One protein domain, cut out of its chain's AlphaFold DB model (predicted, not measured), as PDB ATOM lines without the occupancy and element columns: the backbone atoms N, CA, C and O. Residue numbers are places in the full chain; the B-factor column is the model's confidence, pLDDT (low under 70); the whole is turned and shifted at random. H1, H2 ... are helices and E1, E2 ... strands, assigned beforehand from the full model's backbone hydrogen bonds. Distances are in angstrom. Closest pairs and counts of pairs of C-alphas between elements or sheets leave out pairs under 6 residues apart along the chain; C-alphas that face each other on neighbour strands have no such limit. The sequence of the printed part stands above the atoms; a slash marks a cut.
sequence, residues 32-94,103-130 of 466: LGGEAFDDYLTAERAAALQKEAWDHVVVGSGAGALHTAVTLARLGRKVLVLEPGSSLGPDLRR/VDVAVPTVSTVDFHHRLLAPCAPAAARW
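This is residues 32 to 94 and 103 to 130 of the 466 residues of the protein "Hypothetical protein" of Phaeomonas parva (UniProt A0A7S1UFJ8). A small core of two parallel strands side by side, E1 and E2, with the helix H2 packed on them, lies in the middle, with a short helix toward each end of the long axis: H1 at one end, away from H2 and E2, and H3 at the other, near H2 but not clearly touching it. The arrangement is loose, and much of it is winding chain with no named element. The printed part has 91 residues, with three named helices and two named strands in the order H1, E1, H2, E2, H3; the sheet's order is E1, E2, parallel. The class is mixed, helices and strands, with 37 residues, under half, in named elements. The whole is loose, with a radius of gyration of the C-alphas of 15.5 A and spans of 43 by 31 by 24 A.

Start at Leu 32 and go on to C-alpha 43 at (23.276, 22.774, 10.999), where H1 begins; it takes residues 43 to 50. Next comes E1, residues 56 to 59. Find C-alpha 63 at (46.270, 38.178, 15.373); from there H2 runs through residues 63 to 74, 16.3 A from first to last C-alpha. E2 follows with residues 79 to 83, 13.0 A long. Past the cut, look for H3 in residues 113 to 120, which ends at C-alpha 120 at (52.684, 40.817, 10.063).

Look first at E1 and E2, parallel neighbours at 14 degrees, where C-alphas 57 and 80 face each other at 4.8 A. Between them N 58 and O 80 are 2.8 A apart and N 82 and O 58 are 2.9 A apart, within hydrogen-bond range. E1, H2 and E2 form a strand-helix-strand unit, two parallel neighbour strands with a helix between them along the chain, and its crossover is right-handed. The closest C-alphas of H2 and E2 are those of Ala 73 and Val 79, 6.1 A apart; those of E1 and H2 are Val 58 and Ala 65, 6.4 A apart. H3 is close to H2 but not clearly touching, with the C-alphas of His 67 and Leu 120 closest at 7.0 A; the two run the same way at a steep tilt of 53 degrees. H1 is apart from H2, E2 and H3. In H1, H2 and H3 every O i to N i+4 pair is within hydrogen-bond range.

The two C-alphas farthest apart, those of Glu 44 and Ser 111, are 44.2 A from each other. Residues 95 to 102 are not printed, and C-alphas 94 and 103 are 5.2 A apart across this cut; beside it, residues 93 to 94 pair with residues 103 to 104, antiparallel. The links H1 to E1, E1 to H2 and H2 to E2 are tight, and the link from E2 to H3 is the link across the cut. The mean pLDDT of the printed part is 78.7, and you will find values under 70 at residues 32 to 41 and 90 to 92.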
ATOM      1  N   LEU A  32      37.238  17.716  17.834       43.81
ATOM      2  CA  LEU A  32      37.038  18.968  18.566       43.81
ATOM      3  C   LEU A  32      35.984  18.735  19.650       43.81
ATOM      4  O   LEU A  32      34.822  19.082  19.493       43.81
ATOM      5  N   GLY A  33      36.383  18.078  20.739       40.22
ATOM      6  CA  GLY A  33      35.497  17.865  21.880       40.22
ATOM      7  C   GLY A  33      35.090  19.189  22.535       40.22
ATOM      8  O   GLY A  33      35.954  19.940  22.988       40.22
ATOM      9  N   GLY A  34      33.783  19.434  22.630       39.16
ATOM     10  CA  GLY A  34      33.192  20.436  23.515       39.16
ATOM     11  C   GLY A  34      31.933  21.069  22.931       39.16
ATOM     12  O   GLY A  34      32.007  21.683  21.872       39.16
ATOM     13  N   GLU A  35      30.828  20.984  23.677       45.88
ATOM     14  CA  GLU A  35      29.505  21.603  23.442       45.88
ATOM     15  C   GLU A  35      29.567  23.056  22.944       45.88
ATOM     16  O   GLU A  35      28.672  23.516  22.247       45.88
ATOM     17  N   ALA A  36      30.668  23.760  23.226       49.06
ATOM     18  CA  ALA A  36      30.940  25.073  22.678       49.06
ATOM     19  C   ALA A  36      30.849  25.106  21.149       49.06
ATOM     20  O   ALA A  36      30.281  26.062  20.666       49.06
ATOM     21  N   PHE A  37      31.364  24.122  20.393       47.59
ATOM     22  CA  PHE A  37      31.417  24.172  18.918       47.59
ATOM     23  C   PHE A  37      30.035  24.067  18.250       47.59
ATOM     24  O   PHE A  37      29.833  24.661  17.189       47.59
ATOM     25  N   ASP A  38      29.086  23.377  18.888       52.78
ATOM     26  CA  ASP A  38      27.714  23.230  18.385       52.78
ATOM     27  C   ASP A  38      26.945  24.566  18.421       52.78
ATOM     28  O   ASP A  38      26.106  24.815  17.556       52.78
ATOM     29  N   ASP A  39      27.324  25.491  19.312       55.34
ATOM     30  CA  ASP A  39      26.791  26.861  19.336       55.34
ATOM     31  C   ASP A  39      27.367  27.762  18.215       55.34
ATOM     32  O   ASP A  39      26.792  28.806  17.902       55.34
ATOM     33  N   TYR A  40      28.491  27.394  17.572       57.53
ATOM     34  CA  TYR A  40      29.151  28.234  16.544       57.53
ATOM     35  C   TYR A  40      28.552  28.061  15.149       57.53
ATOM     36  O   TYR A  40      28.676  28.951  14.299       57.53
ATOM     37  N   LEU A  41      27.958  26.903  14.870       64.75
ATOM     38  CA  LEU A  41      27.580  26.492  13.525       64.75
ATOM     39  C   LEU A  41      26.194  25.869  13.540       64.75
ATOM     40  O   LEU A  41      26.035  24.683  13.808       64.75
ATOM     41  N   THR A  42      25.189  26.657  13.151       75.94
ATOM     42  CA  THR A  42      23.874  26.088  12.839       75.94
ATOM     43  C   THR A  42      24.040  24.960  11.820       75.94
ATOM     44  O   THR A  42      24.888  25.043  10.925       75.94
ATOM     45  N   ALA A  43      23.219  23.913  11.920       72.44
ATOM     46  CA  ALA A  43      23.276  22.774  10.999       72.44
ATOM     47  C   ALA A  43      23.233  23.214   9.520       72.44
ATOM     48  O   ALA A  43      23.910  22.638   8.671       72.44
ATOM     49  N   GLU A  44      22.502  24.289   9.220       72.62
ATOM     50  CA  GLU A  44      22.431  24.890   7.889       72.62
ATOM     51  C   GLU A  44      23.755  25.545   7.450       72.62
ATOM     52  O   GLU A  44      24.211  25.316   6.326       72.62
ATOM     53  N   ARG A  45      24.429  26.298   8.333       71.75
ATOM     54  CA  ARG A  45      25.764  26.862   8.061       71.75
ATOM     55  C   ARG A  45      26.816  25.771   7.930       71.75
ATOM     56  O   ARG A  45      27.636  25.837   7.018       71.75
ATOM     57  N   ALA A  46      26.772  24.754   8.789       72.50
ATOM     58  CA  ALA A  46      27.647  23.592   8.690       72.50
ATOM     59  C   ALA A  46      27.458  22.879   7.341       72.50
ATOM     60  O   ALA A  46      28.439  22.608   6.650       72.50
ATOM     61  N   ALA A  47      26.213  22.666   6.908       73.00
ATOM     62  CA  ALA A  47      25.901  22.064   5.615       73.00
ATOM     63  C   ALA A  47      26.344  22.940   4.429       73.00
ATOM     64  O   ALA A  47      26.848  22.421   3.434       73.00
ATOM     65  N   ALA A  48      26.193  24.265   4.511       71.25
ATOM     66  CA  ALA A  48      26.679  25.189   3.487       71.25
ATOM     67  C   ALA A  48      28.214  25.191   3.397       71.25
ATOM     68  O   ALA A  48      28.764  25.167   2.299       71.25
ATOM     69  N   LEU A  49      28.905  25.149   4.539       74.56
ATOM     70  CA  LEU A  49      30.364  25.089   4.607       74.56
ATOM     71  C   LEU A  49      30.921  23.744   4.143       74.56
ATOM     72  O   LEU A  49      31.973  23.727   3.511       74.56
ATOM     73  N   GLN A  50      30.207  22.643   4.386       72.31
ATOM     74  CA  GLN A  50      30.560  21.308   3.892       72.31
ATOM     75  C   GLN A  50      30.461  21.179   2.366       72.31
ATOM     76  O   GLN A  50      31.132  20.327   1.785       72.31
ATOM     77  N   LYS A  51      29.651  22.014   1.695       72.81
ATOM     78  CA  LYS A  51      29.567  22.026   0.222       72.81
ATOM     79  C   LYS A  51      30.839  22.565  -0.430       72.81
ATOM     80  O   LYS A  51      31.089  22.279  -1.600       72.81
ATOM     81  N   GLU A  52      31.644  23.327   0.305       79.00
ATOM     82  CA  GLU A  52      32.943  23.792  -0.161       79.00
ATOM     83  C   GLU A  52      34.073  22.902   0.368       79.00
ATOM     84  O   GLU A  52      34.181  22.609   1.555       79.00
ATOM     85  N   ALA A  53      34.965  22.485  -0.532       86.56
ATOM     86  CA  ALA A  53      36.190  21.795  -0.148       86.56
ATOM     87  C   ALA A  53      37.211  22.814   0.389       86.56
ATOM     88  O   ALA A  53      37.921  23.451  -0.399       86.56
ATOM     89  N   TRP A  54      37.248  22.983   1.712       91.50
ATOM     90  CA  TRP A  54      38.272  23.743   2.436       91.50
ATOM     91  C   TRP A  54      39.489  22.860   2.720       91.50
ATOM     92  O   TRP A  54      39.338  21.718   3.147       91.50
ATOM     93  N   ASP A  55      40.697  23.391   2.528       93.19
ATOM     94  CA  ASP A  55      41.925  22.677   2.896       93.19
ATOM     95  C   ASP A  55      42.188  22.783   4.405       93.19
ATOM     96  O   ASP A  55      42.725  21.862   5.022       93.19
ATOM     97  N   HIS A  56      41.830  23.929   4.997       94.62
ATOM     98  CA  HIS A  56      42.080  24.242   6.399       94.62
ATOM     99  C   HIS A  56      40.941  25.057   7.014       94.62
ATOM    100  O   HIS A  56      40.387  25.954   6.376       94.62
ATOM    101  N   VAL A  57      40.669  24.792   8.293       93.06
ATOM    102  CA  VAL A  57      39.783  25.593   9.143       93.06
ATOM    103  C   VAL A  57      40.620  26.221  10.252       93.06
ATOM    104  O   VAL A  57      41.403  25.537  10.913       93.06
ATOM    105  N   VAL A  58      40.470  27.526  10.446       94.00
ATOM    106  CA  VAL A  58      41.117  28.305  11.500       94.00
ATOM    107  C   VAL A  58      40.030  28.833  12.428       94.00
ATOM    108  O   VAL A  58      39.124  29.530  11.984       94.00
ATOM    109  N   VAL A  59      40.117  28.497  13.714       92.44
ATOM    110  CA  VAL A  59      39.148  28.931  14.728       92.44
ATOM    111  C   VAL A  59      39.693  30.152  15.470       92.44
ATOM    112  O   VAL A  59      40.800  30.119  16.012       92.44
ATOM    113  N   GLY A  60      38.901  31.220  15.483       90.00
ATOM    114  CA  GLY A  60      39.223  32.549  15.985       90.00
ATOM    115  C   GLY A  60      39.844  33.467  14.929       90.00
ATOM    116  O   GLY A  60      40.490  33.036  13.975       90.00
ATOM    117  N   SER A  61      39.700  34.769  15.143       89.44
ATOM    118  CA  SER A  61      40.267  35.845  14.324       89.44
ATOM    119  C   SER A  61      41.275  36.702  15.100       89.44
ATOM    120  O   SER A  61      41.609  37.818  14.713       89.44
ATOM    121  N   GLY A  62      41.844  36.156  16.178       87.19
ATOM    122  CA  GLY A  62      43.015  36.729  16.841       87.19
ATOM    123  C   GLY A  62      44.187  36.954  15.877       87.19
ATOM    124  O   GLY A  62      44.298  36.280  14.854       87.19
ATOM    125  N   ALA A  63      45.121  37.847  16.229       83.06
ATOM    126  CA  ALA A  63      46.270  38.178  15.373       83.06
ATOM    127  C   ALA A  63      47.050  36.936  14.894       83.06
ATOM    128  O   ALA A  63      47.412  36.845  13.723       83.06
ATOM    129  N   GLY A  64      47.254  35.943  15.768       86.19
ATOM    130  CA  GLY A  64      47.911  34.682  15.403       86.19
ATOM    131  C   GLY A  64      47.086  33.799  14.457       86.19
ATOM    132  O   GLY A  64      47.640  33.182  13.545       86.19
ATOM    133  N   ALA A  65      45.765  33.764  14.635       90.31
ATOM    134  CA  ALA A  65      44.857  32.984  13.802       90.31
ATOM    135  C   ALA A  65      44.735  33.599  12.400       90.31
ATOM    136  O   ALA A  65      44.953  32.908  11.404       90.31
ATOM    137  N   LEU A  66      44.533  34.919  12.311       88.88
ATOM    138  CA  LEU A  66      44.543  35.644  11.039       88.88
ATOM    139  C   LEU A  66      45.895  35.531  10.334       88.88
ATOM    140  O   LEU A  66      45.931  35.289   9.130       88.88
ATOM    141  N   HIS A  67      47.004  35.624  11.076       88.94
ATOM    142  CA  HIS A  67      48.329  35.416  10.499       88.94
ATOM    143  C   HIS A  67      48.470  34.032   9.860       88.94
ATOM    144  O   HIS A  67      48.933  33.895   8.723       88.94
ATOM    145  N   THR A  68      48.031  32.999  10.578       91.31
ATOM    146  CA  THR A  68      48.033  31.616  10.091       91.31
ATOM    147  C   THR A  68      47.159  31.471   8.848       91.31
ATOM    148  O   THR A  68      47.622  30.945   7.836       91.31
ATOM    149  N   ALA A  69      45.934  31.996   8.883       93.12
ATOM    150  CA  ALA A  69      44.993  31.908   7.776       93.12
ATOM    151  C   ALA A  69      45.524  32.582   6.506       93.12
ATOM    152  O   ALA A  69      45.514  31.981   5.432       93.12
ATOM    153  N   VAL A  70      46.061  33.799   6.623       90.88
ATOM    154  CA  VAL A  70      46.624  34.524   5.479       90.88
ATOM    155  C   VAL A  70      47.875  33.831   4.939       90.88
ATOM    156  O   VAL A  70      48.048  33.743   3.724       90.88
ATOM    157  N   THR A  71      48.731  33.299   5.814       90.50
ATOM    158  CA  THR A  71      49.917  32.540   5.393       90.50
ATOM    159  C   THR A  71      49.516  31.306   4.584       90.50
ATOM    160  O   THR A  71      50.033  31.097   3.487       90.50
ATOM    161  N   LEU A  72      48.549  30.523   5.071       92.81
ATOM    162  CA  LEU A  72      48.016  29.356   4.362       92.81
ATOM    163  C   LEU A  72      47.369  29.752   3.025       92.81
ATOM    164  O   LEU A  72      47.642  29.123   2.003       92.81
ATOM    165  N   ALA A  73      46.589  30.835   2.998       93.00
ATOM    166  CA  ALA A  73      45.964  31.340   1.777       93.00
ATOM    167  C   ALA A  73      47.000  31.780   0.727       93.00
ATOM    168  O   ALA A  73      46.856  31.476  -0.457       93.00
ATOM    169  N   ARG A  74      48.090  32.439   1.143       88.62
ATOM    170  CA  ARG A  74      49.206  32.815   0.253       88.62
ATOM    171  C   ARG A  74      49.951  31.613  -0.322       88.62
ATOM    172  O   ARG A  74      50.489  31.711  -1.419       88.62
ATOM    173  N   LEU A  75      49.939  30.478   0.376       92.44
ATOM    174  CA  LEU A  75      50.433  29.196  -0.136       92.44
ATOM    175  C   LEU A  75      49.432  28.502  -1.082       92.44
ATOM    176  O   LEU A  75      49.639  27.349  -1.455       92.44
ATOM    177  N   GLY A  76      48.351  29.186  -1.471       93.44
ATOM    178  CA  GLY A  76      47.339  28.682  -2.396       93.44
ATOM    179  C   GLY A  76      46.305  27.757  -1.756       93.44
ATOM    180  O   GLY A  76      45.558  27.109  -2.486       93.44
ATOM    181  N   ARG A  77      46.255  27.678  -0.419       95.88
ATOM    182  CA  ARG A  77      45.261  26.871   0.299       95.88
ATOM    183  C   ARG A  77      43.929  27.604   0.403       95.88
ATOM    184  O   ARG A  77      43.895  28.821   0.583       95.88
ATOM    185  N   LYS A  78      42.827  26.862   0.348       94.50
ATOM    186  CA  LYS A  78      41.493  27.349   0.705       94.50
ATOM    187  C   LYS A  78      41.330  27.290   2.213       94.50
ATOM    188  O   LYS A  78      41.353  26.209   2.799       94.50
ATOM    189  N   VAL A  79      41.164  28.454   2.825       94.81
ATOM    190  CA  VAL A  79      41.093  28.585   4.279       94.81
ATOM    191  C   VAL A  79      39.749  29.170   4.675       94.81
ATOM    192  O   VAL A  79      39.338  30.201   4.137       94.81
ATOM    193  N   LEU A  80      39.103  28.512   5.631       93.62
ATOM    194  CA  LEU A  80      37.927  29.001   6.332       93.62
ATOM    195  C   LEU A  80      38.348  29.541   7.698       93.62
ATOM    196  O   LEU A  80      38.979  28.816   8.467       93.62
ATOM    197  N   VAL A  81      37.989  30.783   8.013       93.25
ATOM    198  CA  VAL A  81      38.170  31.359   9.355       93.25
ATOM    199  C   VAL A  81      36.814  31.450  10.051       93.25
ATOM    200  O   VAL A  81      35.879  32.028   9.496       93.25
ATOM    201  N   LEU A  82      36.721  30.886  11.254       91.44
ATOM    202  CA  LEU A  82      35.524  30.894  12.094       91.44
ATOM    203  C   LEU A  82      35.724  31.862  13.259       91.44
ATOM    204  O   LEU A  82      36.597  31.631  14.089       91.44
ATOM    205  N   GLU A  83      34.925  32.921  13.341       88.19
ATOM    206  CA  GLU A  83      34.982  33.899  14.434       88.19
ATOM    207  C   GLU A  83      33.665  33.894  15.233       88.19
ATOM    208  O   GLU A  83      32.606  34.080  14.623       88.19
ATOM    209  N   PRO A  84      33.701  33.677  16.568       82.19
ATOM    210  CA  PRO A  84      32.506  33.801  17.411       82.19
ATOM    211  C   PRO A  84      31.919  35.210  17.402       82.19
ATOM    212  O   PRO A  84      30.703  35.376  17.471       82.19
ATOM    213  N   GLY A  85      32.782  36.225  17.383       80.56
ATOM    214  CA  GLY A  85      32.388  37.618  17.458       80.56
ATOM    215  C   GLY A  85      31.704  38.127  16.194       80.56
ATOM    216  O   GLY A  85      31.884  37.613  15.091       80.56
ATOM    217  N   SER A  86      30.959  39.220  16.368       80.06
ATOM    218  CA  SER A  86      30.421  40.031  15.272       80.06
ATOM    219  C   SER A  86      31.491  40.859  14.550       80.06
ATOM    220  O   SER A  86      31.205  41.484  13.526       80.06
ATOM    221  N   SER A  87      32.724  40.840  15.044       79.19
ATOM    222  CA  SER A  87      33.858  41.642  14.606       79.19
ATOM    223  C   SER A  87      35.061  40.742  14.300       79.19
ATOM    224  O   SER A  87      35.160  39.628  14.801       79.19
ATOM    225  N   LEU A  88      35.965  41.207  13.428       78.56
ATOM    226  CA  LEU A  88      37.257  40.548  13.212       78.56
ATOM    227  C   LEU A  88      38.291  41.076  14.200       78.56
ATOM    228  O   LEU A  88      38.378  42.282  14.431       78.56
ATOM    229  N   GLY A  89      39.146  40.175  14.666       76.62
ATOM    230  CA  GLY A  89      39.992  40.401  15.823       76.62
ATOM    231  C   GLY A  89      39.266  40.003  17.108       76.62
ATOM    232  O   GLY A  89      38.060  39.778  17.108       76.62
ATOM    233  N   PRO A  90      39.972  40.003  18.251       65.38
ATOM    234  CA  PRO A  90      39.309  40.340  19.509       65.38
ATOM    235  C   PRO A  90      38.531  41.652  19.298       65.38
ATOM    236  O   PRO A  90      38.871  42.394  18.377       65.38
ATOM    237  N   ASP A  91      37.553  41.991  20.138       66.31
ATOM    238  CA  ASP A  91      36.975  43.344  20.181       66.31
ATOM    239  C   ASP A  91      38.075  44.356  20.549       66.31
ATOM    240  O   ASP A  91      38.140  44.848  21.664       66.31
ATOM    241  N   LEU A  92      39.015  44.612  19.641       66.19
ATOM    242  CA  LEU A  92      40.180  45.461  19.819       66.19
ATOM    243  C   LEU A  92      39.762  46.909  19.654       66.19
ATOM    244  O   LEU A  92      40.486  47.772  20.119       66.19
ATOM    245  N   ARG A  93      38.616  47.160  19.011       70.62
ATOM    246  CA  ARG A  93      38.059  48.480  18.742       70.62
ATOM    247  C   ARG A  93      36.623  48.558  19.201       70.62
ATOM    248  O   ARG A  93      35.787  47.760  18.785       70.62
ATOM    249  N   ARG A  94      36.328  49.578  19.994       77.50
ATOM    250  CA  ARG A  94      34.966  50.016  20.279       77.50
ATOM    251  C   ARG A  94      34.813  51.440  19.804       77.50
ATOM    252  O   ARG A  94      35.665  52.275  20.078       77.50
ATOM    253  N   VAL A 103      38.005  53.722  19.853       82.19
ATOM    254  CA  VAL A 103      38.823  53.419  21.028       82.19
ATOM    255  C   VAL A 103      39.397  52.024  20.862       82.19
ATOM    256  O   VAL A 103      38.652  51.040  20.834       82.19
ATOM    257  N   ASP A 104      40.722  51.932  20.767       81.38
ATOM    258  CA  ASP A 104      41.397  50.645  20.853       81.38
ATOM    259  C   ASP A 104      41.368  50.178  22.328       81.38
ATOM    260  O   ASP A 104      41.983  50.799  23.193       81.38
ATOM    261  N   VAL A 105      40.630  49.111  22.646       77.75
ATOM    262  CA  VAL A 105      40.425  48.630  24.036       77.75
ATOM    263  C   VAL A 105      41.425  47.553  24.466       77.75
ATOM    264  O   VAL A 105      41.340  47.010  25.565       77.75
ATOM    265  N   ALA A 106      42.365  47.218  23.591       77.62
ATOM    266  CA  ALA A 106      43.349  46.170  23.809       77.62
ATOM    267  C   ALA A 106      44.770  46.728  23.680       77.62
ATOM    268  O   ALA A 106      45.042  47.803  24.195       77.62
ATOM    269  N   VAL A 107      45.692  45.987  23.051       71.00
ATOM    270  CA  VAL A 107      47.122  46.326  22.973       71.00
ATOM    271  C   VAL A 107      47.315  47.617  22.163       71.00
ATOM    272  O   VAL A 107      47.227  47.565  20.936       71.00
ATOM    273  N   PRO A 108      47.614  48.763  22.805       70.62
ATOM    274  CA  PRO A 108      47.670  50.047  22.112       70.62
ATOM    275  C   PRO A 108      49.075  50.352  21.575       70.62
ATOM    276  O   PRO A 108      49.277  51.330  20.860       70.62
ATOM    277  N   THR A 109      50.073  49.544  21.943       76.06
ATOM    278  CA  THR A 109      51.485  49.811  21.668       76.06
ATOM    279  C   THR A 109      52.234  48.542  21.278       76.06
ATOM    280  O   THR A 109      51.938  47.442  21.741       76.06
ATOM    281  N   VAL A 110      53.235  48.703  20.411       77.56
ATOM    282  CA  VAL A 110      54.135  47.632  19.974       77.56
ATOM    283  C   VAL A 110      55.567  48.113  20.172       77.56
ATOM    284  O   VAL A 110      55.967  49.120  19.596       77.56
ATOM    285  N   SER A 111      56.340  47.400  20.990       74.50
ATOM    286  CA  SER A 111      57.707  47.791  21.365       74.50
ATOM    287  C   SER A 111      58.784  47.288  20.397       74.50
ATOM    288  O   SER A 111      59.831  47.911  20.265       74.50
ATOM    289  N   THR A 112      58.539  46.187  19.679       78.75
ATOM    290  CA  THR A 112      59.482  45.597  18.709       78.75
ATOM    291  C   THR A 112      58.927  45.673  17.292       78.75
ATOM    292  O   THR A 112      58.552  44.664  16.686       78.75
ATOM    293  N   VAL A 113      58.861  46.899  16.767       80.25
ATOM    294  CA  VAL A 113      58.246  47.216  15.470       80.25
ATOM    295  C   VAL A 113      58.812  46.357  14.340       80.25
ATOM    296  O   VAL A 113      58.032  45.783  13.594       80.25
ATOM    297  N   ASP A 114      60.129  46.162  14.248       80.56
ATOM    298  CA  ASP A 114      60.736  45.369  13.164       80.56
ATOM    299  C   ASP A 114      60.368  43.885  13.205       80.56
ATOM    300  O   ASP A 114      60.230  43.227  12.169       80.56
ATOM    301  N   PHE A 115      60.244  43.323  14.407       80.62
ATOM    302  CA  PHE A 115      59.810  41.941  14.578       80.62
ATOM    303  C   PHE A 115      58.347  41.799  14.158       80.62
ATOM    304  O   PHE A 115      58.025  40.959  13.321       80.62
ATOM    305  N   HIS A 116      57.480  42.671  14.671       80.25
ATOM    306  CA  HIS A 116      56.054  42.652  14.361       80.25
ATOM    307  C   HIS A 116      55.774  43.024  12.907       80.25
ATOM    308  O   HIS A 116      54.875  42.456  12.301       80.25
ATOM    309  N   HIS A 117      56.559  43.918  12.307       83.50
ATOM    310  CA  HIS A 117      56.473  44.246  10.892       83.50
ATOM    311  C   HIS A 117      56.781  43.020  10.038       83.50
ATOM    312  O   HIS A 117      55.992  42.691   9.165       83.50
ATOM    313  N   ARG A 118      57.872  42.297  10.322       82.38
ATOM    314  CA  ARG A 118      58.204  41.053   9.606       82.38
ATOM    315  C   ARG A 118      57.161  39.965   9.826       82.38
ATOM    316  O   ARG A 118      56.765  39.314   8.864       82.38
ATOM    317  N   LEU A 119      56.702  39.797  11.067       80.62
ATOM    318  CA  LEU A 119      55.672  38.826  11.416       80.62
ATOM    319  C   LEU A 119      54.351  39.146  10.716       80.62
ATOM    320  O   LEU A 119      53.699  38.253  10.210       80.62
ATOM    321  N   LEU A 120      53.954  40.412  10.654       81.31
ATOM    322  CA  LEU A 120      52.684  40.817  10.063       81.31
ATOM    323  C   LEU A 120      52.796  41.153   8.579       81.31
ATOM    324  O   LEU A 120      51.758  41.303   7.951       81.31
ATOM    325  N   ALA A 121      53.985  41.219   7.976       83.19
ATOM    326  CA  ALA A 121      54.164  41.501   6.547       83.19
ATOM    327  C   ALA A 121      53.327  40.584   5.631       83.19
ATOM    328  O   ALA A 121      52.827  41.055   4.603       83.19
ATOM    329  N   PRO A 122      53.090  39.301   5.976       78.75
ATOM    330  CA  PRO A 122      52.185  38.463   5.208       78.75
ATOM    331  C   PRO A 122      50.719  38.911   5.248       78.75
ATOM    332  O   PRO A 122      49.940  38.543   4.381       78.75
ATOM    333  N   CYS A 123      50.315  39.706   6.228       77.25
ATOM    334  CA  CYS A 123      48.910  40.022   6.502       77.25
ATOM    335  C   CYS A 123      48.618  41.520   6.453       77.25
ATOM    336  O   CYS A 123      47.467  41.923   6.312       77.25
ATOM    337  N   ALA A 124      49.656  42.342   6.563       76.88
ATOM    338  CA  ALA A 124      49.553  43.779   6.580       76.88
ATOM    339  C   ALA A 124      49.229  44.282   5.164       76.88
ATOM    340  O   ALA A 124      49.965  43.978   4.218       76.88
ATOM    341  N   PRO A 125      48.147  45.058   4.987       76.06
ATOM    342  CA  PRO A 125      47.939  45.769   3.738       76.06
ATOM    343  C   PRO A 125      49.093  46.754   3.521       76.06
ATOM    344  O   PRO A 125      49.638  47.294   4.481       76.06
ATOM    345  N   ALA A 126      49.421  47.062   2.262       75.19
ATOM    346  CA  ALA A 126      50.484  48.021   1.927       75.19
ATOM    347  C   ALA A 126      50.272  49.422   2.546       75.19
ATOM    348  O   ALA A 126      51.210  50.209   2.654       75.19
ATOM    349  N   ALA A 127      49.036  49.734   2.953       74.00
ATOM    350  CA  ALA A 127      48.669  50.976   3.624       74.00
ATOM    351  C   ALA A 127      48.932  50.977   5.143       74.00
ATOM    352  O   ALA A 127      48.938  52.051   5.742       74.00
ATOM    353  N   ALA A 128      49.139  49.819   5.780       80.06
ATOM    354  CA  ALA A 128      49.425  49.756   7.209       80.06
ATOM    355  C   ALA A 128      50.828  50.307   7.487       80.06
ATOM    356  O   ALA A 128      51.817  49.852   6.911       80.06
ATOM    357  N   ARG A 129      50.912  51.296   8.379       83.62
ATOM    358  CA  ARG A 129      52.166  51.934   8.778       83.62
ATOM    359  C   ARG A 129      52.256  51.968  10.291       83.62
ATOM    360  O   ARG A 129      51.296  52.333  10.962       83.62
ATOM    361  N   TRP A 130      53.425  51.612  10.803       84.81
ATOM    362  CA  TRP A 130      53.759  51.852  12.195       84.81
ATOM    363  C   TRP A 130      54.031  53.338  12.388       84.81
ATOM    364  O   TRP A 130      54.728  53.950  11.579       84.81
TER     365      TRP A 130